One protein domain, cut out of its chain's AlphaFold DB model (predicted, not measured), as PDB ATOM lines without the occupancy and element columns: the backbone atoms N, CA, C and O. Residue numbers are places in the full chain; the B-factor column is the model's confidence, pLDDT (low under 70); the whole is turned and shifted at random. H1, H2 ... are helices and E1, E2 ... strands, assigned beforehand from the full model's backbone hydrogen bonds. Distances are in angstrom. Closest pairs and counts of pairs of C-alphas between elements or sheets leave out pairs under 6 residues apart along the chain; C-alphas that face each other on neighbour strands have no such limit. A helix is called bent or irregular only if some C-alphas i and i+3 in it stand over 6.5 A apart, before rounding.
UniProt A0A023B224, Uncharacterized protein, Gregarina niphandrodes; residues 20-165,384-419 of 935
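This is residues 20 to 165 and 384 to 419 of the 935 residues of an uncharacterized protein of Gregarina niphandrodes (UniProt A0A023B224). Three long helices, H4, H3 and H5, lie side by side in a row with H3 in the middle, and the two short helices H1 and H2 pack as a hairpin on H4 and H3 at one end of the row, making a four-helix up-and-down bundle there. A small two-strand hairpin, E1 and E2, with a long loop lies beyond H1, and the turn at residues 117 to 123 sticks out at the other end. The printed part has 182 residues, with two named strands, antiparallel, followed by five named helices, H1 to H5. It is mostly helix and loose, with a radius of gyration of the C-alphas of 19.9 A and spans of 63 by 43 by 27 A.

E1 is residues 22 to 25, beginning at C-alpha 22 (-50.843, -58.425, 25.871), and E2 is residues 38 to 41. H1 is residues 46 to 55, 14.3 A long, and H2 is residues 60 to 73, 19.4 A long. H3, residues 80 to 118, runs 55.4 A from C-alpha 80 at (-28.152, -61.993, 24.927). H4, residues 123 to 158, runs 54.4 A and is irregular, but only just: C-alphas 123 and 126 are 6.9 A apart. H5, residues 384 to 413, runs 43.4 A and ends at C-alpha 413 (-18.785, -59.336, 20.736).

H3 is the hub, touching H2, H4 and H5. It touches H4 at a shallow tilt of 14 degrees, opposite ways, closest at the C-alphas of Ser 91 and His 147, 6.0 A. It touches H5 at a shallow tilt of 12 degrees, opposite ways, closest at the C-alphas of Ala 89 and Lys 405, 5.0 A. With its residues 80 to 90 alone it touches H2, opposite ways at 19 degrees, a shallow tilt; the closest C-alphas, of Cys 69 and Phe 83, are 6.4 A apart. H1 touches H2, and the C-alphas of Leu 54 and Arg 63 are their closest, 6.5 A. H4 touches H1 with residues 149 to 157 alone, closest at the C-alphas of Leu 50 and Met 153, 6.1 A. H4 and H5 are apart. In the hairpin of E1 and E2, N 23 and O 40 are 3.1 A apart, within hydrogen-bond range. The closest C-alphas of E2 and H1, of Val 40 and Lys 49, are 6.4 A apart. Each O i to N i+4 pair is within hydrogen-bond range in H1 and H5; the counts are 8 of 10 in H2, 34 of 35 in H3 and 30 of 32 in H4.

The two C-alphas farthest apart, of Lys 121 and Glu 416, are 64.8 A apart. Residues 166 to 383 are not printed, and C-alphas 165 and 384 are 38.3 A apart across the cut. The link E1 to E2 is long. The mean pLDDT of the printed part is 78.7; it is under 70 at residues 20 to 38, 120 to 124, 160 to 165, 384 to 389 and 415 to 419.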
ATOM      1  N   LEU A  20     -52.219 -64.555  30.319       30.70
ATOM      2  CA  LEU A  20     -51.807 -64.275  28.942       30.70
ATOM      3  C   LEU A  20     -51.804 -62.761  28.646       30.70
ATOM      4  O   LEU A  20     -52.665 -62.222  27.951       30.70
ATOM      5  N   GLY A  21     -50.826 -62.054  29.217       38.44
ATOM      6  CA  GLY A  21     -50.663 -60.612  29.024       38.44
ATOM      7  C   GLY A  21     -50.501 -60.212  27.548       38.44
ATOM      8  O   GLY A  21     -49.875 -60.911  26.746       38.44
ATOM      9  N   THR A  22     -51.042 -59.049  27.186       41.97
ATOM     10  CA  THR A  22     -50.843 -58.425  25.871       41.97
ATOM     11  C   THR A  22     -50.209 -57.052  26.039       41.97
ATOM     12  O   THR A  22     -50.808 -56.130  26.588       41.97
ATOM     13  N   ALA A  23     -48.985 -56.895  25.535       43.19
ATOM     14  CA  ALA A  23     -48.333 -55.595  25.487       43.19
ATOM     15  C   ALA A  23     -48.966 -54.769  24.354       43.19
ATOM     16  O   ALA A  23     -48.699 -55.007  23.172       43.19
ATOM     17  N   VAL A  24     -49.830 -53.817  24.718       42.12
ATOM     18  CA  VAL A  24     -50.443 -52.851  23.795       42.12
ATOM     19  C   VAL A  24     -49.552 -51.616  23.713       42.12
ATOM     20  O   VAL A  24     -49.553 -50.770  24.606       42.12
ATOM     21  N   VAL A  25     -48.775 -51.497  22.634       44.38
ATOM     22  CA  VAL A  25     -47.826 -50.385  22.466       44.38
ATOM     23  C   VAL A  25     -48.389 -49.353  21.488       44.38
ATOM     24  O   VAL A  25     -48.363 -49.547  20.271       44.38
ATOM     25  N   GLN A  26     -48.872 -48.220  22.001       42.97
ATOM     26  CA  GLN A  26     -49.353 -47.111  21.168       42.97
ATOM     27  C   GLN A  26     -48.183 -46.263  20.632       42.97
ATOM     28  O   GLN A  26     -47.965 -45.123  21.041       42.97
ATOM     29  N   VAL A  27     -47.412 -46.814  19.689       41.81
ATOM     30  CA  VAL A  27     -46.392 -46.045  18.956       41.81
ATOM     31  C   VAL A  27     -47.095 -45.079  17.999       41.81
ATOM     32  O   VAL A  27     -47.598 -45.503  16.963       41.81
ATOM     33  N   CYS A  28     -47.129 -43.781  18.311       35.62
ATOM     34  CA  CYS A  28     -47.733 -42.786  17.418       35.62
ATOM     35  C   CYS A  28     -46.970 -42.684  16.077       35.62
ATOM     36  O   CYS A  28     -45.810 -42.251  16.084       35.62
ATOM     37  N   PRO A  29     -47.597 -42.993  14.922       34.81
ATOM     38  CA  PRO A  29     -47.057 -42.623  13.621       34.81
ATOM     39  C   PRO A  29     -47.241 -41.116  13.379       34.81
ATOM     40  O   PRO A  29     -48.092 -40.456  13.981       34.81
ATOM     41  N   ALA A  30     -46.455 -40.550  12.465       35.09
ATOM     42  CA  ALA A  30     -46.551 -39.137  12.117       35.09
ATOM     43  C   ALA A  30     -47.713 -38.866  11.137       35.09
ATOM     44  O   ALA A  30     -47.477 -38.769   9.939       35.09
ATOM     45  N   GLN A  31     -48.918 -38.676  11.697       37.19
ATOM     46  CA  GLN A  31     -50.163 -38.205  11.055       37.19
ATOM     47  C   GLN A  31     -50.807 -39.129   9.993       37.19
ATOM     48  O   GLN A  31     -50.151 -39.662   9.106       37.19
ATOM     49  N   GLY A  32     -52.142 -39.244  10.045       39.94
ATOM     50  CA  GLY A  32     -52.982 -39.645   8.904       39.94
ATOM     51  C   GLY A  32     -53.485 -41.093   8.836       39.94
ATOM     52  O   GLY A  32     -54.364 -41.364   8.028       39.94
ATOM     53  N   GLN A  33     -52.990 -42.017   9.666       34.59
ATOM     54  CA  GLN A  33     -53.455 -43.416   9.682       34.59
ATOM     55  C   GLN A  33     -54.389 -43.695  10.866       34.59
ATOM     56  O   GLN A  33     -54.190 -43.151  11.954       34.59
ATOM     57  N   SER A  34     -55.381 -44.571  10.669       33.44
ATOM     58  CA  SER A  34     -56.157 -45.140  11.773       33.44
ATOM     59  C   SER A  34     -55.244 -45.974  12.677       33.44
ATOM     60  O   SER A  34     -54.332 -46.669  12.220       33.44
ATOM     61  N   LEU A  35     -55.459 -45.870  13.988       37.38
ATOM     62  CA  LEU A  35     -54.621 -46.528  14.985       37.38
ATOM     63  C   LEU A  35     -54.998 -48.006  15.109       37.38
ATOM     64  O   LEU A  35     -55.810 -48.369  15.954       37.38
ATOM     65  N   ASN A  36     -54.352 -48.862  14.319       40.81
ATOM     66  CA  ASN A  36     -54.211 -50.269  14.692       40.81
ATOM     67  C   ASN A  36     -53.243 -50.340  15.890       40.81
ATOM     68  O   ASN A  36     -52.061 -50.027  15.711       40.81
ATOM     69  N   PRO A  37     -53.691 -50.709  17.107       53.66
ATOM     70  CA  PRO A  37     -52.791 -50.848  18.245       53.66
ATOM     71  C   PRO A  37     -51.769 -51.955  17.966       53.66
ATOM     72  O   PRO A  37     -52.126 -53.025  17.465       53.66
ATOM     73  N   LEU A  38     -50.497 -51.736  18.315       63.41
ATOM     74  CA  LEU A  38     -49.497 -52.797  18.220       63.41
ATOM     75  C   LEU A  38     -49.733 -53.806  19.348       63.41
ATOM     76  O   LEU A  38     -49.152 -53.690  20.425       63.41
ATOM     77  N   VAL A  39     -50.575 -54.803  19.084       70.12
ATOM     78  CA  VAL A  39     -50.757 -55.945  19.979       70.12
ATOM     79  C   VAL A  39     -49.615 -56.936  19.762       70.12
ATOM     80  O   VAL A  39     -49.479 -57.557  18.696       70.12
ATOM     81  N   VAL A  40     -48.790 -57.093  20.793       72.25
ATOM     82  CA  VAL A  40     -47.791 -58.157  20.903       72.25
ATOM     83  C   VAL A  40     -48.242 -59.105  22.024       72.25
ATOM     84  O   VAL A  40     -48.172 -58.725  23.192       72.25
ATOM     85  N   PRO A  41     -48.737 -60.317  21.702       71.50
ATOM     86  CA  PRO A  41     -49.040 -61.329  22.714       71.50
ATOM     87  C   PRO A  41     -47.778 -61.749  23.474       71.50
ATOM     88  O   PRO A  41     -46.721 -61.906  22.850       71.50
ATOM     89  N   ASN A  42     -47.886 -61.994  24.783       70.31
ATOM     90  CA  ASN A  42     -46.780 -62.561  25.562       70.31
ATOM     91  C   ASN A  42     -46.328 -63.925  25.009       70.31
ATOM     92  O   ASN A  42     -45.129 -64.188  24.973       70.31
ATOM     93  N   ASP A  43     -47.249 -64.719  24.466       74.56
ATOM     94  CA  ASP A  43     -46.979 -66.060  23.925       74.56
ATOM     95  C   ASP A  43     -46.396 -66.039  22.498       74.56
ATOM     96  O   ASP A  43     -46.026 -67.075  21.943       74.56
ATOM     97  N   ALA A  44     -46.290 -64.863  21.863       80.25
ATOM     98  CA  ALA A  44     -45.661 -64.759  20.550       80.25
ATOM     99  C   ALA A  44     -44.166 -65.108  20.636       80.25
ATOM    100  O   ALA A  44     -43.461 -64.654  21.541       80.25
ATOM    101  N   SER A  45     -43.655 -65.860  19.655       91.88
ATOM    102  CA  SER A  45     -42.231 -66.206  19.619       91.88
ATOM    103  C   SER A  45     -41.352 -64.951  19.605       91.88
ATOM    104  O   SER A  45     -41.714 -63.916  19.037       91.88
ATOM    105  N   GLU A  46     -40.171 -65.039  20.214       90.81
ATOM    106  CA  GLU A  46     -39.195 -63.944  20.319       90.81
ATOM    107  C   GLU A  46     -38.878 -63.319  18.947       90.81
ATOM    108  O   GLU A  46     -38.827 -62.097  18.796       90.81
ATOM    109  N   GLN A  47     -38.815 -64.151  17.901       93.19
ATOM    110  CA  GLN A  47     -38.701 -63.708  16.514       93.19
ATOM    111  C   GLN A  47     -39.870 -62.812  16.061       93.19
ATOM    112  O   GLN A  47     -39.636 -61.804  15.393       93.19
ATOM    113  N   ILE A  48     -41.119 -63.157  16.390       92.75
ATOM    114  CA  ILE A  48     -42.301 -62.356  16.038       92.75
ATOM    115  C   ILE A  48     -42.328 -61.062  16.860       92.75
ATOM    116  O   ILE A  48     -42.577 -59.998  16.289       92.75
ATOM    117  N   LYS A  49     -42.017 -61.129  18.164       92.81
ATOM    118  CA  LYS A  49     -41.893 -59.960  19.054       92.81
ATOM    119  C   LYS A  49     -40.896 -58.944  18.482       92.81
ATOM    120  O   LYS A  49     -41.267 -57.801  18.208       92.81
ATOM    121  N   LEU A  50     -39.661 -59.371  18.210       93.81
ATOM    122  CA  LEU A  50     -38.599 -58.496  17.699       93.81
ATOM    123  C   LEU A  50     -38.877 -57.981  16.276       93.81
ATOM    124  O   LEU A  50     -38.659 -56.798  16.011       93.81
ATOM    125  N   LYS A  51     -39.424 -58.804  15.367       94.00
ATOM    126  CA  LYS A  51     -39.808 -58.350  14.012       94.00
ATOM    127  C   LYS A  51     -40.953 -57.324  14.037       94.00
ATOM    128  O   LYS A  51     -40.893 -56.349  13.283       94.00
ATOM    129  N   LYS A  52     -41.952 -57.481  14.918       92.19
ATOM    130  CA  LYS A  52     -43.003 -56.467  15.139       92.19
ATOM    131  C   LYS A  52     -42.403 -55.157  15.661       92.19
ATOM    132  O   LYS A  52     -42.643 -54.113  15.059       92.19
ATOM    133  N   LEU A  53     -41.560 -55.210  16.694       92.12
ATOM    134  CA  LEU A  53     -40.906 -54.021  17.258       92.12
ATOM    135  C   LEU A  53     -40.001 -53.299  16.237       92.12
ATOM    136  O   LEU A  53     -40.014 -52.071  16.175       92.12
ATOM    137  N   LEU A  54     -39.286 -54.027  15.367       92.50
ATOM    138  CA  LEU A  54     -38.524 -53.437  14.253       92.50
ATOM    139  C   LEU A  54     -39.409 -52.691  13.247       92.50
ATOM    140  O   LEU A  54     -39.000 -51.657  12.715       92.50
ATOM    141  N   SER A  55     -40.610 -53.204  12.961       92.69
ATOM    142  CA  SER A  55     -41.529 -52.566  12.010       92.69
ATOM    143  C   SER A  55     -42.057 -51.212  12.498       92.69
ATOM    144  O   SER A  55     -42.347 -50.345  11.675       92.69
ATOM    145  N   CYS A  56     -42.070 -50.981  13.814       90.75
ATOM    146  CA  CYS A  56     -42.442 -49.704  14.425       90.75
ATOM    147  C   CYS A  56     -41.377 -48.602  14.295       90.75
ATOM    148  O   CYS A  56     -41.643 -47.466  14.684       90.75
ATOM    149  N   ILE A  57     -40.183 -48.896  13.761       89.12
ATOM    150  CA  ILE A  57     -39.126 -47.902  13.528       89.12
ATOM    151  C   ILE A  57     -39.285 -47.336  12.104       89.12
ATOM    152  O   ILE A  57     -38.897 -47.995  11.136       89.12
ATOM    153  N   PRO A  58     -39.819 -46.109  11.929       74.44
ATOM    154  CA  PRO A  58     -40.308 -45.644  10.627       74.44
ATOM    155  C   PRO A  58     -39.199 -45.242   9.646       74.44
ATOM    156  O   PRO A  58     -39.462 -45.049   8.460       74.44
ATOM    157  N   GLN A  59     -37.958 -45.063  10.111       85.62
ATOM    158  CA  GLN A  59     -36.864 -44.556   9.284       85.62
ATOM    159  C   GLN A  59     -35.865 -45.672   8.961       85.62
ATOM    160  O   GLN A  59     -35.173 -46.170   9.847       85.62
ATOM    161  N   LYS A  60     -35.752 -46.034   7.674       84.25
ATOM    162  CA  LYS A  60     -34.947 -47.178   7.198       84.25
ATOM    163  C   LYS A  60     -33.499 -47.181   7.707       84.25
ATOM    164  O   LYS A  60     -33.013 -48.233   8.096       84.25
ATOM    165  N   ALA A  61     -32.841 -46.019   7.756       75.38
ATOM    166  CA  ALA A  61     -31.457 -45.881   8.230       75.38
ATOM    167  C   ALA A  61     -31.281 -46.116   9.745       75.38
ATOM    168  O   ALA A  61     -30.199 -46.490  10.186       75.38
ATOM    169  N   PHE A  62     -32.338 -45.903  10.534       84.12
ATOM    170  CA  PHE A  62     -32.375 -46.243  11.958       84.12
ATOM    171  C   PHE A  62     -32.702 -47.730  12.140       84.12
ATOM    172  O   PHE A  62     -31.981 -48.454  12.825       84.12
ATOM    173  N   ARG A  63     -33.732 -48.216  11.433       92.19
ATOM    174  CA  ARG A  63     -34.127 -49.628  11.444       92.19
ATOM    175  C   ARG A  63     -32.978 -50.563  11.055       92.19
ATOM    176  O   ARG A  63     -32.774 -51.543  11.755       92.19
ATOM    177  N   SER A  64     -32.204 -50.266  10.007       91.06
ATOM    178  CA  SER A  64     -31.225 -51.209   9.436       91.06
ATOM    179  C   SER A  64     -30.138 -51.692  10.406       91.06
ATOM    180  O   SER A  64     -29.665 -52.816  10.259       91.06
ATOM    181  N   HIS A  65     -29.739 -50.889  11.399       89.81
ATOM    182  CA  HIS A  65     -28.729 -51.309  12.380       89.81
ATOM    183  C   HIS A  65     -29.319 -52.221  13.469       89.81
ATOM    184  O   HIS A  65     -28.746 -53.266  13.774       89.81
ATOM    185  N   LEU A  66     -30.499 -51.884  14.004       93.31
ATOM    186  CA  LEU A  66     -31.222 -52.783  14.911       93.31
ATOM    187  C   LEU A  66     -31.684 -54.057  14.198       93.31
ATOM    188  O   LEU A  66     -31.648 -55.127  14.785       93.31
ATOM    189  N   GLU A  67     -32.067 -53.965  12.926       95.62
ATOM    190  CA  GLU A  67     -32.450 -55.103  12.089       95.62
ATOM    191  C   GLU A  67     -31.266 -56.053  11.870       95.62
ATOM    192  O   GLU A  67     -31.447 -57.264  11.923       95.62
ATOM    193  N   TYR A  68     -30.042 -55.533  11.734       94.81
ATOM    194  CA  TYR A  68     -28.829 -56.350  11.793       94.81
ATOM    195  C   TYR A  68     -28.652 -57.010  13.173       94.81
ATOM    196  O   TYR A  68     -28.548 -58.231  13.236       94.81
ATOM    197  N   CYS A  69     -28.692 -56.249  14.275       93.69
ATOM    198  CA  CYS A  69     -28.506 -56.795  15.631       93.69
ATOM    199  C   CYS A  69     -29.532 -57.893  15.971       93.69
ATOM    200  O   CYS A  69     -29.164 -58.965  16.445       93.69
ATOM    201  N   VAL A  70     -30.810 -57.653  15.663       96.31
ATOM    202  CA  VAL A  70     -31.910 -58.616  15.816       96.31
ATOM    203  C   VAL A  70     -31.695 -59.843  14.931       96.31
ATOM    204  O   VAL A  70     -31.876 -60.957  15.406       96.31
ATOM    205  N   ASN A  71     -31.282 -59.686  13.670       95.69
ATOM    206  CA  ASN A  71     -31.040 -60.835  12.793       95.69
ATOM    207  C   ASN A  71     -29.825 -61.673  13.225       95.69
ATOM    208  O   ASN A  71     -29.872 -62.887  13.067       95.69
ATOM    209  N   GLN A  72     -28.770 -61.070  13.786       96.25
ATOM    210  CA  GLN A  72     -27.626 -61.815  14.333       96.25
ATOM    211  C   GLN A  72     -28.006 -62.563  15.618       96.25
ATOM    212  O   GLN A  72     -27.690 -63.743  15.762       96.25
ATOM    213  N   TYR A  73     -28.759 -61.912  16.509       97.19
ATOM    214  CA  TYR A  73     -29.312 -62.533  17.714       97.19
ATOM    215  C   TYR A  73     -30.237 -63.717  17.380       97.19
ATOM    216  O   TYR A  73     -30.030 -64.827  17.860       97.19
ATOM    217  N   LEU A  74     -31.180 -63.532  16.450       95.44
ATOM    218  CA  LEU A  74     -32.083 -64.589  15.972       95.44
ATOM    219  C   LEU A  74     -31.391 -65.694  15.149       95.44
ATOM    220  O   LEU A  74     -32.025 -66.702  14.849       95.44
ATOM    221  N   GLN A  75     -30.122 -65.514  14.769       95.94
ATOM    222  CA  GLN A  75     -29.268 -66.550  14.172       95.94
ATOM    223  C   GLN A  75     -28.384 -67.263  15.211       95.94
ATOM    224  O   GLN A  75     -27.559 -68.086  14.827       95.94
ATOM    225  N   GLY A  76     -28.501 -66.930  16.505       95.88
ATOM    226  CA  GLY A  76     -27.636 -67.454  17.570       95.88
ATOM    227  C   GLY A  76     -26.194 -66.924  17.540       95.88
ATOM    228  O   GLY A  76     -25.366 -67.378  18.320       95.88
ATOM    229  N   LYS A  77     -25.887 -65.962  16.658       95.56
ATOM    230  CA  LYS A  77     -24.540 -65.386  16.460       95.56
ATOM    231  C   LYS A  77     -24.222 -64.233  17.407       95.56
ATOM    232  O   LYS A  77     -23.084 -63.784  17.469       95.56
ATOM    233  N   LEU A  78     -25.231 -63.718  18.101       96.06
ATOM    234  CA  LEU A  78     -25.102 -62.653  19.085       96.06
ATOM    235  C   LEU A  78     -25.635 -63.199  20.411       96.06
ATOM    236  O   LEU A  78     -26.770 -63.670  20.462       96.06
ATOM    237  N   THR A  79     -24.837 -63.154  21.479       96.81
ATOM    238  CA  THR A  79     -25.306 -63.532  22.823       96.81
ATOM    239  C   THR A  79     -26.380 -62.552  23.309       96.81
ATOM    240  O   THR A  79     -26.493 -61.437  22.786       96.81
ATOM    241  N   LYS A  80     -27.167 -62.921  24.335       96.00
ATOM    242  CA  LYS A  80     -28.152 -61.993  24.927       96.00
ATOM    243  C   LYS A  80     -27.487 -60.684  25.365       96.00
ATOM    244  O   LYS A  80     -27.969 -59.609  25.015       96.00
ATOM    245  N   ASP A  81     -26.348 -60.752  26.056       94.19
ATOM    246  CA  ASP A  81     -25.624 -59.562  26.522       94.19
ATOM    247  C   ASP A  81     -25.008 -58.737  25.383       94.19
ATOM    248  O   ASP A  81     -25.058 -57.507  25.432       94.19
ATOM    249  N   ALA A  82     -24.518 -59.378  24.315       94.75
ATOM    250  CA  ALA A  82     -24.094 -58.672  23.106       94.75
ATOM    251  C   ALA A  82     -25.274 -57.946  22.434       94.75
ATOM    252  O   ALA A  82     -25.151 -56.778  22.060       94.75
ATOM    253  N   PHE A  83     -26.449 -58.584  22.344       96.69
ATOM    254  CA  PHE A  83     -27.668 -57.940  21.847       96.69
ATOM    255  C   PHE A  83     -28.075 -56.747  22.723       96.69
ATOM    256  O   PHE A  83     -28.360 -55.665  22.201       96.69
ATOM    257  N   LYS A  84     -28.016 -56.891  24.054       95.56
ATOM    258  CA  LYS A  84     -28.283 -55.799  25.000       95.56
ATOM    259  C   LYS A  84     -27.347 -54.621  24.788       95.56
ATOM    260  O   LYS A  84     -27.830 -53.500  24.642       95.56
ATOM    261  N   ALA A  85     -26.040 -54.871  24.729       93.81
ATOM    262  CA  ALA A  85     -25.028 -53.845  24.513       93.81
ATOM    263  C   ALA A  85     -25.190 -53.160  23.143       93.81
ATOM    264  O   ALA A  85     -25.047 -51.941  23.058       93.81
ATOM    265  N   GLY A  86     -25.581 -53.902  22.100       94.06
ATOM    266  CA  GLY A  86     -25.928 -53.346  20.789       94.06
ATOM    267  C   GLY A  86     -27.138 -52.410  20.860       94.06
ATOM    268  O   GLY A  86     -27.085 -51.283  20.368       94.06
ATOM    269  N   CYS A  87     -28.202 -52.822  21.554       94.12
ATOM    270  CA  CYS A  87     -29.370 -51.989  21.841       94.12
ATOM    271  C   CYS A  87     -29.027 -50.735  22.676       94.12
ATOM    272  O   CYS A  87     -29.454 -49.634  22.321       94.12
ATOM    273  N   GLU A  88     -28.226 -50.862  23.742       92.75
ATOM    274  CA  GLU A  88     -27.780 -49.738  24.585       92.75
ATOM    275  C   GLU A  88     -26.926 -48.739  23.789       92.75
ATOM    276  O   GLU A  88     -27.179 -47.527  23.828       92.75
ATOM    277  N   ALA A  89     -25.940 -49.229  23.030       91.81
ATOM    278  CA  ALA A  89     -25.091 -48.414  22.167       91.81
ATOM    279  C   ALA A  89     -25.915 -47.715  21.076       91.81
ATOM    280  O   ALA A  89     -25.751 -46.515  20.859       91.81
ATOM    281  N   TYR A  90     -26.862 -48.419  20.451       93.50
ATOM    282  CA  TYR A  90     -27.744 -47.853  19.436       93.50
ATOM    283  C   TYR A  90     -28.690 -46.775  20.000       93.50
ATOM    284  O   TYR A  90     -28.791 -45.693  19.418       93.50
ATOM    285  N   SER A  91     -29.336 -47.002  21.152       91.75
ATOM    286  CA  SER A  91     -30.160 -45.969  21.811       91.75
ATOM    287  C   SER A  91     -29.327 -44.724  22.129       91.75
ATOM    288  O   SER A  91     -29.774 -43.596  21.913       91.75
ATOM    289  N   SER A  92     -28.084 -44.920  22.575       90.69
ATOM    290  CA  SER A  92     -27.155 -43.832  22.906       90.69
ATOM    291  C   SER A  92     -26.652 -43.101  21.651       90.69
ATOM    292  O   SER A  92     -26.483 -41.882  21.669       90.69
ATOM    293  N   LEU A  93     -26.496 -43.805  20.522       90.25
ATOM    294  CA  LEU A  93     -26.169 -43.224  19.216       90.25
ATOM    295  C   LEU A  93     -27.313 -42.338  18.712       90.25
ATOM    296  O   LEU A  93     -27.079 -41.205  18.287       90.25
ATOM    297  N   VAL A  94     -28.553 -42.821  18.807       88.81
ATOM    298  CA  VAL A  94     -29.754 -42.051  18.460       88.81
ATOM    299  C   VAL A  94     -29.880 -40.820  19.358       88.81
ATOM    300  O   VAL A  94     -30.095 -39.722  18.845       88.81
ATOM    301  N   GLN A  95     -29.657 -40.958  20.668       89.88
ATOM    302  CA  GLN A  95     -29.655 -39.839  21.612       89.88
ATOM    303  C   GLN A  95     -28.538 -38.821  21.317       89.88
ATOM    304  O   GLN A  95     -28.773 -37.619  21.420       89.88
ATOM    305  N   CYS A  96     -27.354 -39.252  20.872       88.44
ATOM    306  CA  CYS A  96     -26.292 -38.340  20.434       88.44
ATOM    307  C   CYS A  96     -26.651 -37.601  19.135       88.44
ATOM    308  O   CYS A  96     -26.520 -36.380  19.060       88.44
ATOM    309  N   VAL A  97     -27.113 -38.321  18.108       86.69
ATOM    310  CA  VAL A  97     -27.373 -37.765  16.766       86.69
ATOM    311  C   VAL A  97     -28.625 -36.887  16.741       86.69
ATOM    312  O   VAL A  97     -28.608 -35.802  16.153       86.69
ATOM    313  N   LEU A  98     -29.715 -37.331  17.370       87.88
ATOM    314  CA  LEU A  98     -30.957 -36.562  17.450       87.88
ATOM    315  C   LEU A  98     -30.909 -35.523  18.572       87.88
ATOM    316  O   LEU A  98     -31.340 -34.400  18.335       87.88
ATOM    317  N   GLY A  99     -30.288 -35.816  19.720       87.94
ATOM    318  CA  GLY A  99     -30.095 -34.836  20.795       87.94
ATOM    319  C   GLY A  99     -29.219 -33.655  20.369       87.94
ATOM    320  O   GLY A  99     -29.543 -32.514  20.682       87.94
ATOM    321  N   ALA A 100     -28.179 -33.867  19.551       84.25
ATOM    322  CA  ALA A 100     -27.434 -32.757  18.947       84.25
ATOM    323  C   ALA A 100     -28.325 -31.867  18.057       84.25
ATOM    324  O   ALA A 100     -28.216 -30.639  18.091       84.25
ATOM    325  N   ARG A 101     -29.247 -32.465  17.288       84.56
ATOM    326  CA  ARG A 101     -30.230 -31.722  16.480       84.56
ATOM    327  C   ARG A 101     -31.271 -31.016  17.349       84.56
ATOM    328  O   ARG A 101     -31.633 -29.887  17.031       84.56
ATOM    329  N   GLU A 102     -31.708 -31.635  18.442       90.19
ATOM    330  CA  GLU A 102     -32.626 -31.054  19.423       90.19
ATOM    331  C   GLU A 102     -32.010 -29.828  20.112       90.19
ATOM    332  O   GLU A 102     -32.635 -28.769  20.165       90.19
ATOM    333  N   LEU A 103     -30.763 -29.937  20.578       85.75
ATOM    334  CA  LEU A 103     -30.021 -28.851  21.223       85.75
ATOM    335  C   LEU A 103     -29.810 -27.670  20.265       85.75
ATOM    336  O   LEU A 103     -30.044 -26.519  20.638       85.75
ATOM    337  N   VAL A 104     -29.449 -27.941  19.003       84.31
ATOM    338  CA  VAL A 104     -29.347 -26.903  17.962       84.31
ATOM    339  C   VAL A 104     -30.714 -26.269  17.683       84.31
ATOM    340  O   VAL A 104     -30.817 -25.043  17.693       84.31
ATOM    341  N   ALA A 105     -31.771 -27.058  17.478       82.50
ATOM    342  CA  ALA A 105     -33.117 -26.536  17.228       82.50
ATOM    343  C   ALA A 105     -33.636 -25.687  18.404       82.50
ATOM    344  O   ALA A 105     -34.169 -24.601  18.182       82.50
ATOM    345  N   THR A 106     -33.389 -26.119  19.644       88.00
ATOM    346  CA  THR A 106     -33.728 -25.387  20.875       88.00
ATOM    347  C   THR A 106     -32.968 -24.062  20.962       88.00
ATOM    348  O   THR A 106     -33.580 -23.015  21.165       88.00
ATOM    349  N   GLY A 107     -31.648 -24.061  20.737       87.62
ATOM    350  CA  GLY A 107     -30.839 -22.835  20.742       87.62
ATOM    351  C   GLY A 107     -31.250 -21.830  19.656       87.62
ATOM    352  O   GLY A 107     -31.253 -20.619  19.893       87.62
ATOM    353  N   TRP A 108     -31.661 -22.317  18.481       86.12
ATOM    354  CA  TRP A 108     -32.234 -21.482  17.420       86.12
ATOM    355  C   TRP A 108     -33.615 -20.926  17.792       86.12
ATOM    356  O   TRP A 108     -33.851 -19.736  17.573       86.12
ATOM    357  N   LEU A 109     -34.497 -21.744  18.377       87.81
ATOM    358  CA  LEU A 109     -35.834 -21.335  18.821       87.81
ATOM    359  C   LEU A 109     -35.743 -20.236  19.890       87.81
ATOM    360  O   LEU A 109     -36.338 -19.174  19.721       87.81
ATOM    361  N   LEU A 110     -34.913 -20.432  20.920       88.38
ATOM    362  CA  LEU A 110     -34.662 -19.439  21.973       88.38
ATOM    363  C   LEU A 110     -34.094 -18.129  21.401       88.38
ATOM    364  O   LEU A 110     -34.602 -17.049  21.706       88.38
ATOM    365  N   SER A 111     -33.101 -18.200  20.503       86.38
ATOM    366  CA  SER A 111     -32.541 -17.004  19.850       86.38
ATOM    367  C   SER A 111     -33.567 -16.260  18.983       86.38
ATOM    368  O   SER A 111     -33.503 -15.035  18.858       86.38
ATOM    369  N   ALA A 112     -34.508 -16.974  18.363       83.81
ATOM    370  CA  ALA A 112     -35.567 -16.380  17.556       83.81
ATOM    371  C   ALA A 112     -36.679 -15.758  18.427       83.81
ATOM    372  O   ALA A 112     -37.094 -14.631  18.152       83.81
ATOM    373  N   GLN A 113     -37.080 -16.412  19.524       86.69
ATOM    374  CA  GLN A 113     -38.003 -15.858  20.523       86.69
ATOM    375  C   GLN A 113     -37.428 -14.593  21.186       86.69
ATOM    376  O   GLN A 113     -38.132 -13.593  21.338       86.69
ATOM    377  N   GLU A 114     -36.136 -14.576  21.529       85.44
ATOM    378  CA  GLU A 114     -35.482 -13.384  22.086       85.44
ATOM    379  C   GLU A 114     -35.415 -12.234  21.063       85.44
ATOM    380  O   GLU A 114     -35.714 -11.083  21.395       85.44
ATOM    381  N   LYS A 115     -35.129 -12.533  19.786       85.31
ATOM    382  CA  LYS A 115     -35.207 -11.541  18.698       85.31
ATOM    383  C   LYS A 115     -36.614 -10.959  18.562       85.31
ATOM    384  O   LYS A 115     -36.735  -9.736  18.480       85.31
ATOM    385  N   GLN A 116     -37.656 -11.792  18.604       86.94
ATOM    386  CA  GLN A 116     -39.059 -11.358  18.568       86.94
ATOM    387  C   GLN A 116     -39.387 -10.438  19.758       86.94
ATOM    388  O   GLN A 116     -39.910  -9.342  19.560       86.94
ATOM    389  N   ARG A 117     -38.980 -10.812  20.984       85.38
ATOM    390  CA  ARG A 117     -39.108  -9.963  22.186       85.38
ATOM    391  C   ARG A 117     -38.388  -8.616  22.031       85.38
ATOM    392  O   ARG A 117     -38.926  -7.591  22.444       85.38
ATOM    393  N   SER A 118     -37.210  -8.592  21.397       85.56
ATOM    394  CA  SER A 118     -36.448  -7.355  21.145       85.56
ATOM    395  C   SER A 118     -37.053  -6.448  20.060       85.56
ATOM    396  O   SER A 118     -36.792  -5.244  20.047       85.56
ATOM    397  N   LYS A 119     -37.872  -7.003  19.154       78.56
ATOM    398  CA  LYS A 119     -38.452  -6.307  17.998       78.56
ATOM    399  C   LYS A 119     -39.979  -6.435  17.946       78.56
ATOM    400  O   LYS A 119     -40.526  -7.214  17.169       78.56
ATOM    401  N   ARG A 120     -40.681  -5.557  18.669       68.88
ATOM    402  CA  ARG A 120     -42.160  -5.415  18.686       68.88
ATOM    403  C   ARG A 120     -42.834  -5.021  17.339       68.88
ATOM    404  O   ARG A 120     -43.876  -4.372  17.366       68.88
ATOM    405  N   LYS A 121     -42.253  -5.316  16.166       62.75
ATOM    406  CA  LYS A 121     -42.796  -4.919  14.843       62.75
ATOM    407  C   LYS A 121     -42.651  -5.939  13.703       62.75
ATOM    408  O   LYS A 121     -43.348  -5.790  12.703       62.75
ATOM    409  N   ASP A 122     -41.809  -6.964  13.823       65.25
ATOM    410  CA  ASP A 122     -41.560  -7.909  12.721       65.25
ATOM    411  C   ASP A 122     -42.598  -9.057  12.761       65.25
ATOM    412  O   ASP A 122     -42.324 -10.149  13.253       65.25
ATOM    413  N   MET A 123     -43.820  -8.789  12.275       59.84
ATOM    414  CA  MET A 123     -44.993  -9.677  12.421       59.84
ATOM    415  C   MET A 123     -44.823 -11.073  11.785       59.84
ATOM    416  O   MET A 123     -45.360 -12.047  12.296       59.84
ATOM    417  N   TYR A 124     -44.009 -11.191  10.733       60.94
ATOM    418  CA  TYR A 124     -43.731 -12.438   9.998       60.94
ATOM    419  C   TYR A 124     -42.824 -13.450  10.738       60.94
ATOM    420  O   TYR A 124     -42.314 -14.388  10.129       60.94
ATOM    421  N   ALA A 125     -42.565 -13.259  12.035       71.81
ATOM    422  CA  ALA A 125     -41.745 -14.178  12.830       71.81
ATOM    423  C   ALA A 125     -42.508 -15.418  13.345       71.81
ATOM    424  O   ALA A 125     -41.861 -16.405  13.698       71.81
ATOM    425  N   GLY A 126     -43.848 -15.370  13.401       85.19
ATOM    426  CA  GLY A 126     -44.697 -16.407  14.009       85.19
ATOM    427  C   GLY A 126     -44.557 -17.775  13.340       85.19
ATOM    428  O   GLY A 126     -44.037 -18.705  13.949       85.19
ATOM    429  N   ASP A 127     -44.929 -17.868  12.066       83.56
ATOM    430  CA  ASP A 127     -45.002 -19.112  11.288       83.56
ATOM    431  C   ASP A 127     -43.658 -19.872  11.274       83.56
ATOM    432  O   ASP A 127     -43.600 -21.103  11.288       83.56
ATOM    433  N   PHE A 128     -42.541 -19.132  11.269       83.81
ATOM    434  CA  PHE A 128     -41.197 -19.707  11.329       83.81
ATOM    435  C   PHE A 128     -40.861 -20.267  12.719       83.81
ATOM    436  O   PHE A 128     -40.232 -21.322  12.811       83.81
ATOM    437  N   LEU A 129     -41.265 -19.581  13.794       87.81
ATOM    438  CA  LEU A 129     -41.113 -20.072  15.166       87.81
ATOM    439  C   LEU A 129     -41.956 -21.328  15.393       87.81
ATOM    440  O   LEU A 129     -41.418 -22.334  15.848       87.81
ATOM    441  N   GLU A 130     -43.230 -21.299  15.004       89.38
ATOM    442  CA  GLU A 130     -44.155 -22.427  15.140       89.38
ATOM    443  C   GLU A 130     -43.656 -23.658  14.371       89.38
ATOM    444  O   GLU A 130     -43.553 -24.750  14.935       89.38
ATOM    445  N   LYS A 131     -43.210 -23.481  13.119       88.81
ATOM    446  CA  LYS A 131     -42.602 -24.563  12.332       88.81
ATOM    447  C   LYS A 131     -41.351 -25.148  12.994       88.81
ATOM    448  O   LYS A 131     -41.141 -26.359  12.929       88.81
ATOM    449  N   ARG A 132     -40.525 -24.326  13.654       87.50
ATOM    450  CA  ARG A 132     -39.338 -24.798  14.391       87.50
ATOM    451  C   ARG A 132     -39.673 -25.476  15.713       87.50
ATOM    452  O   ARG A 132     -38.987 -26.423  16.088       87.50
ATOM    453  N   GLU A 133     -40.727 -25.048  16.391       91.25
ATOM    454  CA  GLU A 133     -41.240 -25.739  17.570       91.25
ATOM    455  C   GLU A 133     -41.856 -27.097  17.195       91.25
ATOM    456  O   GLU A 133     -41.640 -28.090  17.890       91.25
ATOM    457  N   HIS A 134     -42.541 -27.179  16.051       88.94
ATOM    458  CA  HIS A 134     -43.043 -28.432  15.491       88.94
ATOM    459  C   HIS A 134     -41.905 -29.385  15.070       88.94
ATOM    460  O   HIS A 134     -41.941 -30.565  15.421       88.94
ATOM    461  N   ASP A 135     -40.855 -28.887  14.396       82.81
ATOM    462  CA  ASP A 135     -39.625 -29.658  14.124       82.81
ATOM    463  C   ASP A 135     -39.030 -30.235  15.429       82.81
ATOM    464  O   ASP A 135     -38.678 -31.414  15.490       82.81
ATOM    465  N   LEU A 136     -38.949 -29.419  16.489       88.81
ATOM    466  CA  LEU A 136     -38.401 -29.804  17.794       88.81
ATOM    467  C   LEU A 136     -39.259 -30.874  18.494       88.81
ATOM    468  O   LEU A 136     -38.729 -31.891  18.947       88.81
ATOM    469  N   LYS A 137     -40.584 -30.683  18.533       90.00
ATOM    470  CA  LYS A 137     -41.555 -31.665  19.050       90.00
ATOM    471  C   LYS A 137     -41.451 -32.996  18.298       90.00
ATOM    472  O   LYS A 137     -41.437 -34.052  18.927       90.00
ATOM    473  N   ARG A 138     -41.285 -32.958  16.970       86.12
ATOM    474  CA  ARG A 138     -41.091 -34.154  16.136       86.12
ATOM    475  C   ARG A 138     -39.781 -34.882  16.448       86.12
ATOM    476  O   ARG A 138     -39.796 -36.106  16.526       86.12
ATOM    477  N   ILE A 139     -38.669 -34.170  16.658       84.44
ATOM    478  CA  ILE A 139     -37.383 -34.784  17.051       84.44
ATOM    479  C   ILE A 139     -37.518 -35.505  18.399       84.44
ATOM    480  O   ILE A 139     -37.143 -36.675  18.495       84.44
ATOM    481  N   ARG A 140     -38.124 -34.852  19.401       89.19
ATOM    482  CA  ARG A 140     -38.381 -35.443  20.728       89.19
ATOM    483  C   ARG A 140     -39.261 -36.689  20.656       89.19
ATOM    484  O   ARG A 140     -38.927 -37.698  21.271       89.19
ATOM    485  N   LEU A 141     -40.338 -36.651  19.868       87.88
ATOM    486  CA  LEU A 141     -41.220 -37.805  19.671       87.88
ATOM    487  C   LEU A 141     -40.482 -38.983  19.012       87.88
ATOM    488  O   LEU A 141     -40.637 -40.115  19.455       87.88
ATOM    489  N   VAL A 142     -39.636 -38.734  18.005       86.19
ATOM    490  CA  VAL A 142     -38.819 -39.795  17.384       86.19
ATOM    491  C   VAL A 142     -37.791 -40.371  18.365       86.19
ATOM    492  O   VAL A 142     -37.628 -41.589  18.407       86.19
ATOM    493  N   MET A 143     -37.135 -39.538  19.181       88.06
ATOM    494  CA  MET A 143     -36.227 -40.006  20.240       88.06
ATOM    495  C   MET A 143     -36.952 -40.882  21.268       88.06
ATOM    496  O   MET A 143     -36.486 -41.983  21.552       88.06
ATOM    497  N   SER A 144     -38.103 -40.423  21.768       89.62
ATOM    498  CA  SER A 144     -38.926 -41.159  22.733       89.62
ATOM    499  C   SER A 144     -39.398 -42.500  22.163       89.62
ATOM    500  O   SER A 144     -39.129 -43.545  22.749       89.62
ATOM    501  N   ASN A 145     -39.991 -42.500  20.962       87.81
ATOM    502  CA  ASN A 145     -40.468 -43.723  20.313       87.81
ATOM    503  C   ASN A 145     -39.336 -44.737  20.088       87.81
ATOM    504  O   ASN A 145     -39.531 -45.921  20.347       87.81
ATOM    505  N   ILE A 146     -38.151 -44.302  19.637       88.94
ATOM    506  CA  ILE A 146     -37.013 -45.215  19.449       88.94
ATOM    507  C   ILE A 146     -36.527 -45.771  20.793       88.94
ATOM    508  O   ILE A 146     -36.271 -46.968  20.875       88.94
ATOM    509  N   HIS A 147     -36.433 -44.949  21.843       90.12
ATOM    510  CA  HIS A 147     -36.012 -45.420  23.163       90.12
ATOM    511  C   HIS A 147     -37.009 -46.438  23.743       90.12
ATOM    512  O   HIS A 147     -36.605 -47.527  24.140       90.12
ATOM    513  N   THR A 148     -38.314 -46.156  23.676       92.31
ATOM    514  CA  THR A 148     -39.378 -47.096  24.069       92.31
ATOM    515  C   THR A 148     -39.303 -48.407  23.285       92.31
ATOM    516  O   THR A 148     -39.362 -49.477  23.885       92.31
ATOM    517  N   ILE A 149     -39.109 -48.359  21.959       91.81
ATOM    518  CA  ILE A 149     -38.965 -49.567  21.127       91.81
ATOM    519  C   ILE A 149     -37.711 -50.369  21.508       91.81
ATOM    520  O   ILE A 149     -37.783 -51.593  21.581       91.81
ATOM    521  N   VAL A 150     -36.578 -49.715  21.788       92.19
ATOM    522  CA  VAL A 150     -35.351 -50.401  22.227       92.19
ATOM    523  C   VAL A 150     -35.532 -51.042  23.606       92.19
ATOM    524  O   VAL A 150     -35.150 -52.197  23.785       92.19
ATOM    525  N   ASN A 151     -36.168 -50.350  24.552       91.19
ATOM    526  CA  ASN A 151     -36.449 -50.896  25.882       91.19
ATOM    527  C   ASN A 151     -37.398 -52.108  25.793       91.19
ATOM    528  O   ASN A 151     -37.155 -53.124  26.441       91.19
ATOM    529  N   LEU A 152     -38.409 -52.057  24.915       92.75
ATOM    530  CA  LEU A 152     -39.286 -53.196  24.609       92.75
ATOM    531  C   LEU A 152     -38.536 -54.357  23.934       92.75
ATOM    532  O   LEU A 152     -38.823 -55.513  24.226       92.75
ATOM    533  N   MET A 153     -37.562 -54.089  23.055       92.50
ATOM    534  CA  MET A 153     -36.707 -55.141  22.480       92.50
ATOM    535  C   MET A 153     -35.828 -55.802  23.544       92.50
ATOM    536  O   MET A 153     -35.643 -57.015  23.512       92.50
ATOM    537  N   GLN A 154     -35.313 -55.029  24.503       93.94
ATOM    538  CA  GLN A 154     -34.562 -55.570  25.633       93.94
ATOM    539  C   GLN A 154     -35.464 -56.405  26.551       93.94
ATOM    540  O   GLN A 154     -35.099 -57.533  26.868       93.94
ATOM    541  N   GLN A 155     -36.662 -55.926  26.905       92.94
ATOM    542  CA  GLN A 155     -37.657 -56.718  27.643       92.94
ATOM    543  C   GLN A 155     -37.998 -58.025  26.910       92.94
ATOM    544  O   GLN A 155     -37.948 -59.091  27.514       92.94
ATOM    545  N   ALA A 156     -38.246 -57.981  25.596       90.94
ATOM    546  CA  ALA A 156     -38.572 -59.166  24.797       90.94
ATOM    547  C   ALA A 156     -37.489 -60.267  24.802       90.94
ATOM    548  O   ALA A 156     -37.813 -61.409  24.487       90.94
ATOM    549  N   VAL A 157     -36.237 -59.920  25.139       92.75
ATOM    550  CA  VAL A 157     -35.075 -60.828  25.193       92.75
ATOM    551  C   VAL A 157     -34.672 -61.200  26.628       92.75
ATOM    552  O   VAL A 157     -34.188 -62.309  26.862       92.75
ATOM    553  N   PHE A 158     -34.847 -60.293  27.595       90.56
ATOM    554  CA  PHE A 158     -34.340 -60.437  28.970       90.56
ATOM    555  C   PHE A 158     -35.397 -60.735  30.032       90.56
ATOM    556  O   PHE A 158     -35.035 -61.223  31.099       90.56
ATOM    557  N   SER A 159     -36.671 -60.454  29.770       79.38
ATOM    558  CA  SER A 159     -37.774 -60.801  30.668       79.38
ATOM    559  C   SER A 159     -38.687 -61.818  29.995       79.38
ATOM    560  O   SER A 159     -39.139 -61.604  28.873       79.38
ATOM    561  N   GLU A 160     -38.992 -62.909  30.697       58.06
ATOM    562  CA  GLU A 160     -39.893 -63.967  30.210       58.06
ATOM    563  C   GLU A 160     -41.324 -63.450  29.972       58.06
ATOM    564  O   GLU A 160     -42.070 -63.999  29.162       58.06
ATOM    565  N   GLN A 161     -41.683 -62.341  30.624       67.62
ATOM    566  CA  GLN A 161     -42.949 -61.631  30.483       67.62
ATOM    567  C   GLN A 161     -42.672 -60.141  30.252       67.62
ATOM    568  O   GLN A 161     -41.828 -59.562  30.937       67.62
ATOM    569  N   PHE A 162     -43.390 -59.495  29.327       61.38
ATOM    570  CA  PHE A 162     -43.339 -58.035  29.204       61.38
ATOM    571  C   PHE A 162     -43.890 -57.402  30.487       61.38
ATOM    572  O   PHE A 162     -45.087 -57.510  30.759       61.38
ATOM    573  N   THR A 163     -43.044 -56.713  31.254       51.59
ATOM    574  CA  THR A 163     -43.527 -55.890  32.366       51.59
ATOM    575  C   THR A 163     -44.342 -54.725  31.815       51.59
ATOM    576  O   THR A 163     -43.891 -53.992  30.930       51.59
ATOM    577  N   THR A 164     -45.563 -54.559  32.325       48.59
ATOM    578  CA  THR A 164     -46.400 -53.402  32.011       48.59
ATOM    579  C   THR A 164     -45.658 -52.129  32.406       48.59
ATOM    580  O   THR A 164     -45.121 -52.013  33.507       48.59
ATOM    581  N   VAL A 165     -45.587 -51.166  31.483       42.31
ATOM    582  CA  VAL A 165     -44.975 -49.864  31.773       42.31
ATOM    583  C   VAL A 165     -45.816 -49.194  32.865       42.31
ATOM    584  O   VAL A 165     -47.030 -49.093  32.676       42.31
ATOM    585  N   TYR A 384     -26.118 -16.360  28.115       49.19
ATOM    586  CA  TYR A 384     -25.870 -16.986  26.809       49.19
ATOM    587  C   TYR A 384     -24.569 -17.816  26.771       49.19
ATOM    588  O   TYR A 384     -24.539 -18.909  26.207       49.19
ATOM    589  N   VAL A 385     -23.497 -17.333  27.414       54.25
ATOM    590  CA  VAL A 385     -22.208 -18.048  27.490       54.25
ATOM    591  C   VAL A 385     -22.275 -19.232  28.460       54.25
ATOM    592  O   VAL A 385     -21.612 -20.242  28.231       54.25
ATOM    593  N   VAL A 386     -23.087 -19.134  29.518       62.75
ATOM    594  CA  VAL A 386     -23.372 -20.257  30.428       62.75
ATOM    595  C   VAL A 386     -24.146 -21.352  29.686       62.75
ATOM    596  O   VAL A 386     -23.645 -22.469  29.582       62.75
ATOM    597  N   GLY A 387     -25.276 -21.009  29.057       67.88
ATOM    598  CA  GLY A 387     -26.125 -21.964  28.340       67.88
ATOM    599  C   GLY A 387     -25.410 -22.686  27.192       67.88
ATOM    600  O   GLY A 387     -25.508 -23.905  27.083       67.88
ATOM    601  N   LEU A 388     -24.608 -21.983  26.376       62.44
ATOM    602  CA  LEU A 388     -23.805 -22.645  25.336       62.44
ATOM    603  C   LEU A 388     -22.777 -23.632  25.915       62.44
ATOM    604  O   LEU A 388     -22.603 -24.714  25.362       62.44
ATOM    605  N   ARG A 389     -22.142 -23.306  27.050       66.38
ATOM    606  CA  ARG A 389     -21.213 -24.213  27.750       66.38
ATOM    607  C   ARG A 389     -21.908 -25.390  28.432       66.38
ATOM    608  O   ARG A 389     -21.239 -26.351  28.801       66.38
ATOM    609  N   GLU A 390     -23.208 -25.306  28.679       70.88
ATOM    610  CA  GLU A 390     -24.018 -26.392  29.248       70.88
ATOM    611  C   GLU A 390     -24.498 -27.334  28.149       70.88
ATOM    612  O   GLU A 390     -24.342 -28.544  28.285       70.88
ATOM    613  N   ILE A 391     -24.920 -26.783  27.009       71.81
ATOM    614  CA  ILE A 391     -25.173 -27.527  25.767       71.81
ATOM    615  C   ILE A 391     -23.913 -28.293  25.322       71.81
ATOM    616  O   ILE A 391     -23.988 -29.484  25.021       71.81
ATOM    617  N   GLU A 392     -22.746 -27.641  25.329       75.06
ATOM    618  CA  GLU A 392     -21.452 -28.256  24.998       75.06
ATOM    619  C   GLU A 392     -21.082 -29.384  25.978       75.06
ATOM    620  O   GLU A 392     -20.735 -30.485  25.546       75.06
ATOM    621  N   ARG A 393     -21.222 -29.159  27.295       78.19
ATOM    622  CA  ARG A 393     -20.982 -30.193  28.319       78.19
ATOM    623  C   ARG A 393     -21.931 -31.384  28.185       78.19
ATOM    624  O   ARG A 393     -21.465 -32.517  28.262       78.19
ATOM    625  N   ALA A 394     -23.223 -31.150  27.955       73.12
ATOM    626  CA  ALA A 394     -24.209 -32.212  27.765       73.12
ATOM    627  C   ALA A 394     -23.891 -33.060  26.522       73.12
ATOM    628  O   ALA A 394     -23.847 -34.286  26.602       73.12
ATOM    629  N   TYR A 395     -23.575 -32.417  25.392       74.31
ATOM    630  CA  TYR A 395     -23.190 -33.123  24.168       74.31
ATOM    631  C   TYR A 395     -21.914 -33.963  24.348       74.31
ATOM    632  O   TYR A 395     -21.895 -35.137  23.977       74.31
ATOM    633  N   LEU A 396     -20.869 -33.405  24.973       77.75
ATOM    634  CA  LEU A 396     -19.622 -34.131  25.249       77.75
ATOM    635  C   LEU A 396     -19.803 -35.271  26.266       77.75
ATOM    636  O   LEU A 396     -19.106 -36.281  26.174       77.75
ATOM    637  N   SER A 397     -20.740 -35.139  27.211       83.44
ATOM    638  CA  SER A 397     -21.099 -36.212  28.145       83.44
ATOM    639  C   SER A 397     -21.769 -37.379  27.417       83.44
ATOM    640  O   SER A 397     -21.324 -38.517  27.555       83.44
ATOM    641  N   ASN A 398     -22.768 -37.095  26.576       76.00
ATOM    642  CA  ASN A 398     -23.463 -38.114  25.783       76.00
ATOM    643  C   ASN A 398     -22.501 -38.816  24.808       76.00
ATOM    644  O   ASN A 398     -22.536 -40.035  24.672       76.00
ATOM    645  N   LEU A 399     -21.581 -38.067  24.183       75.12
ATOM    646  CA  LEU A 399     -20.550 -38.632  23.309       75.12
ATOM    647  C   LEU A 399     -19.622 -39.605  24.062       75.12
ATOM    648  O   LEU A 399     -19.258 -40.649  23.523       75.12
ATOM    649  N   ARG A 400     -19.247 -39.290  25.310       84.25
ATOM    650  CA  ARG A 400     -18.413 -40.167  26.148       84.25
ATOM    651  C   ARG A 400     -19.146 -41.456  26.529       84.25
ATOM    652  O   ARG A 400     -18.554 -42.527  26.441       84.25
ATOM    653  N   ASP A 401     -20.413 -41.346  26.919       82.12
ATOM    654  CA  ASP A 401     -21.283 -42.485  27.234       82.12
ATOM    655  C   ASP A 401     -21.471 -43.413  26.017       82.12
ATOM    656  O   ASP A 401     -21.229 -44.617  26.113       82.12
ATOM    657  N   LEU A 402     -21.757 -42.847  24.838       86.06
ATOM    658  CA  LEU A 402     -21.799 -43.587  23.572       86.06
ATOM    659  C   LEU A 402     -20.488 -44.338  23.297       86.06
ATOM    660  O   LEU A 402     -20.521 -45.534  23.019       86.06
ATOM    661  N   MET A 403     -19.334 -43.669  23.400       85.50
ATOM    662  CA  MET A 403     -18.032 -44.314  23.181       85.50
ATOM    663  C   MET A 403     -17.758 -45.436  24.195       85.50
ATOM    664  O   MET A 403     -17.167 -46.451  23.831       85.50
ATOM    665  N   SER A 404     -18.217 -45.292  25.443       86.94
ATOM    666  CA  SER A 404     -18.110 -46.339  26.466       86.94
ATOM    667  C   SER A 404     -18.979 -47.555  26.136       86.94
ATOM    668  O   SER A 404     -18.520 -48.689  26.261       86.94
ATOM    669  N   LYS A 405     -20.215 -47.340  25.670       85.25
ATOM    670  CA  LYS A 405     -21.142 -48.417  25.284       85.25
ATOM    671  C   LYS A 405     -20.734 -49.112  23.988       85.25
ATOM    672  O   LYS A 405     -20.822 -50.331  23.912       85.25
ATOM    673  N   MET A 406     -20.226 -48.372  23.000       80.25
ATOM    674  CA  MET A 406     -19.660 -48.964  21.781       80.25
ATOM    675  C   MET A 406     -18.411 -49.800  22.074       80.25
ATOM    676  O   MET A 406     -18.259 -50.864  21.482       80.25
ATOM    677  N   ARG A 407     -17.554 -49.368  23.013       84.50
ATOM    678  CA  ARG A 407     -16.433 -50.196  23.476       84.50
ATOM    679  C   ARG A 407     -16.937 -51.471  24.152       84.50
ATOM    680  O   ARG A 407     -16.537 -52.546  23.735       84.50
ATOM    681  N   ARG A 408     -17.867 -51.360  25.108       82.25
ATOM    682  CA  ARG A 408     -18.450 -52.521  25.799       82.25
ATOM    683  C   ARG A 408     -19.121 -53.507  24.837       82.25
ATOM    684  O   ARG A 408     -19.028 -54.711  25.032       82.25
ATOM    685  N   PHE A 409     -19.779 -53.012  23.787       83.19
ATOM    686  CA  PHE A 409     -20.324 -53.862  22.729       83.19
ATOM    687  C   PHE A 409     -19.215 -54.643  22.009       83.19
ATOM    688  O   PHE A 409     -19.326 -55.858  21.912       83.19
ATOM    689  N   ALA A 410     -18.128 -53.986  21.588       80.75
ATOM    690  CA  ALA A 410     -16.982 -54.669  20.979       80.75
ATOM    691  C   ALA A 410     -16.306 -55.674  21.939       80.75
ATOM    692  O   ALA A 410     -16.009 -56.789  21.530       80.75
ATOM    693  N   GLU A 411     -16.143 -55.321  23.219       83.38
ATOM    694  CA  GLU A 411     -15.576 -56.195  24.263       83.38
ATOM    695  C   GLU A 411     -16.401 -57.477  24.491       83.38
ATOM    696  O   GLU A 411     -15.825 -58.526  24.761       83.38
ATOM    697  N   ILE A 412     -17.736 -57.419  24.376       84.94
ATOM    698  CA  ILE A 412     -18.625 -58.590  24.532       84.94
ATOM    699  C   ILE A 412     -18.750 -59.393  23.223       84.94
ATOM    700  O   ILE A 412     -18.981 -60.600  23.257       84.94
ATOM    701  N   VAL A 413     -18.636 -58.729  22.070       74.88
ATOM    702  CA  VAL A 413     -18.785 -59.336  20.736       74.88
ATOM    703  C   VAL A 413     -17.500 -60.023  20.253       74.88
ATOM    704  O   VAL A 413     -17.587 -61.006  19.520       74.88
ATOM    705  N   GLY A 414     -16.330 -59.547  20.691       81.12
ATOM    706  CA  GLY A 414     -15.024 -60.114  20.353       81.12
ATOM    707  C   GLY A 414     -14.541 -59.783  18.935       81.12
ATOM    708  O   GLY A 414     -15.314 -59.415  18.048       81.12
ATOM    709  N   ASP A 415     -13.232 -59.934  18.711       52.53
ATOM    710  CA  ASP A 415     -12.612 -59.653  17.408       52.53
ATOM    711  C   ASP A 415     -13.013 -60.673  16.323       52.53
ATOM    712  O   ASP A 415     -13.046 -60.325  15.144       52.53
ATOM    713  N   GLU A 416     -13.419 -61.895  16.697       50.03
ATOM    714  CA  GLU A 416     -13.905 -62.936  15.768       50.03
ATOM    715  C   GLU A 416     -15.093 -62.472  14.904       50.03
ATOM    716  O   GLU A 416     -15.259 -62.906  13.763       50.03
ATOM    717  N   PHE A 417     -15.908 -61.550  15.423       47.84
ATOM    718  CA  PHE A 417     -17.065 -60.991  14.722       47.84
ATOM    719  C   PHE A 417     -16.672 -59.997  13.613       47.84
ATOM    720  O   PHE A 417     -17.428 -59.775  12.664       47.84
ATOM    721  N   TYR A 418     -15.472 -59.418  13.709       47.28
ATOM    722  CA  TYR A 418     -14.828 -58.613  12.673       47.28
ATOM    723  C   TYR A 418     -13.760 -59.456  11.968       47.28
ATOM    724  O   TYR A 418     -12.575 -59.128  12.006       47.28
ATOM    725  N   GLY A 419     -14.212 -60.549  11.337       38.03
ATOM    726  CA  GLY A 419     -13.367 -61.585  10.739       38.03
ATOM    727  C   GLY A 419     -12.158 -61.048   9.951       38.03
ATOM    728  O   GLY A 419     -12.264 -60.000   9.302       38.03
TER     729      GLY A 419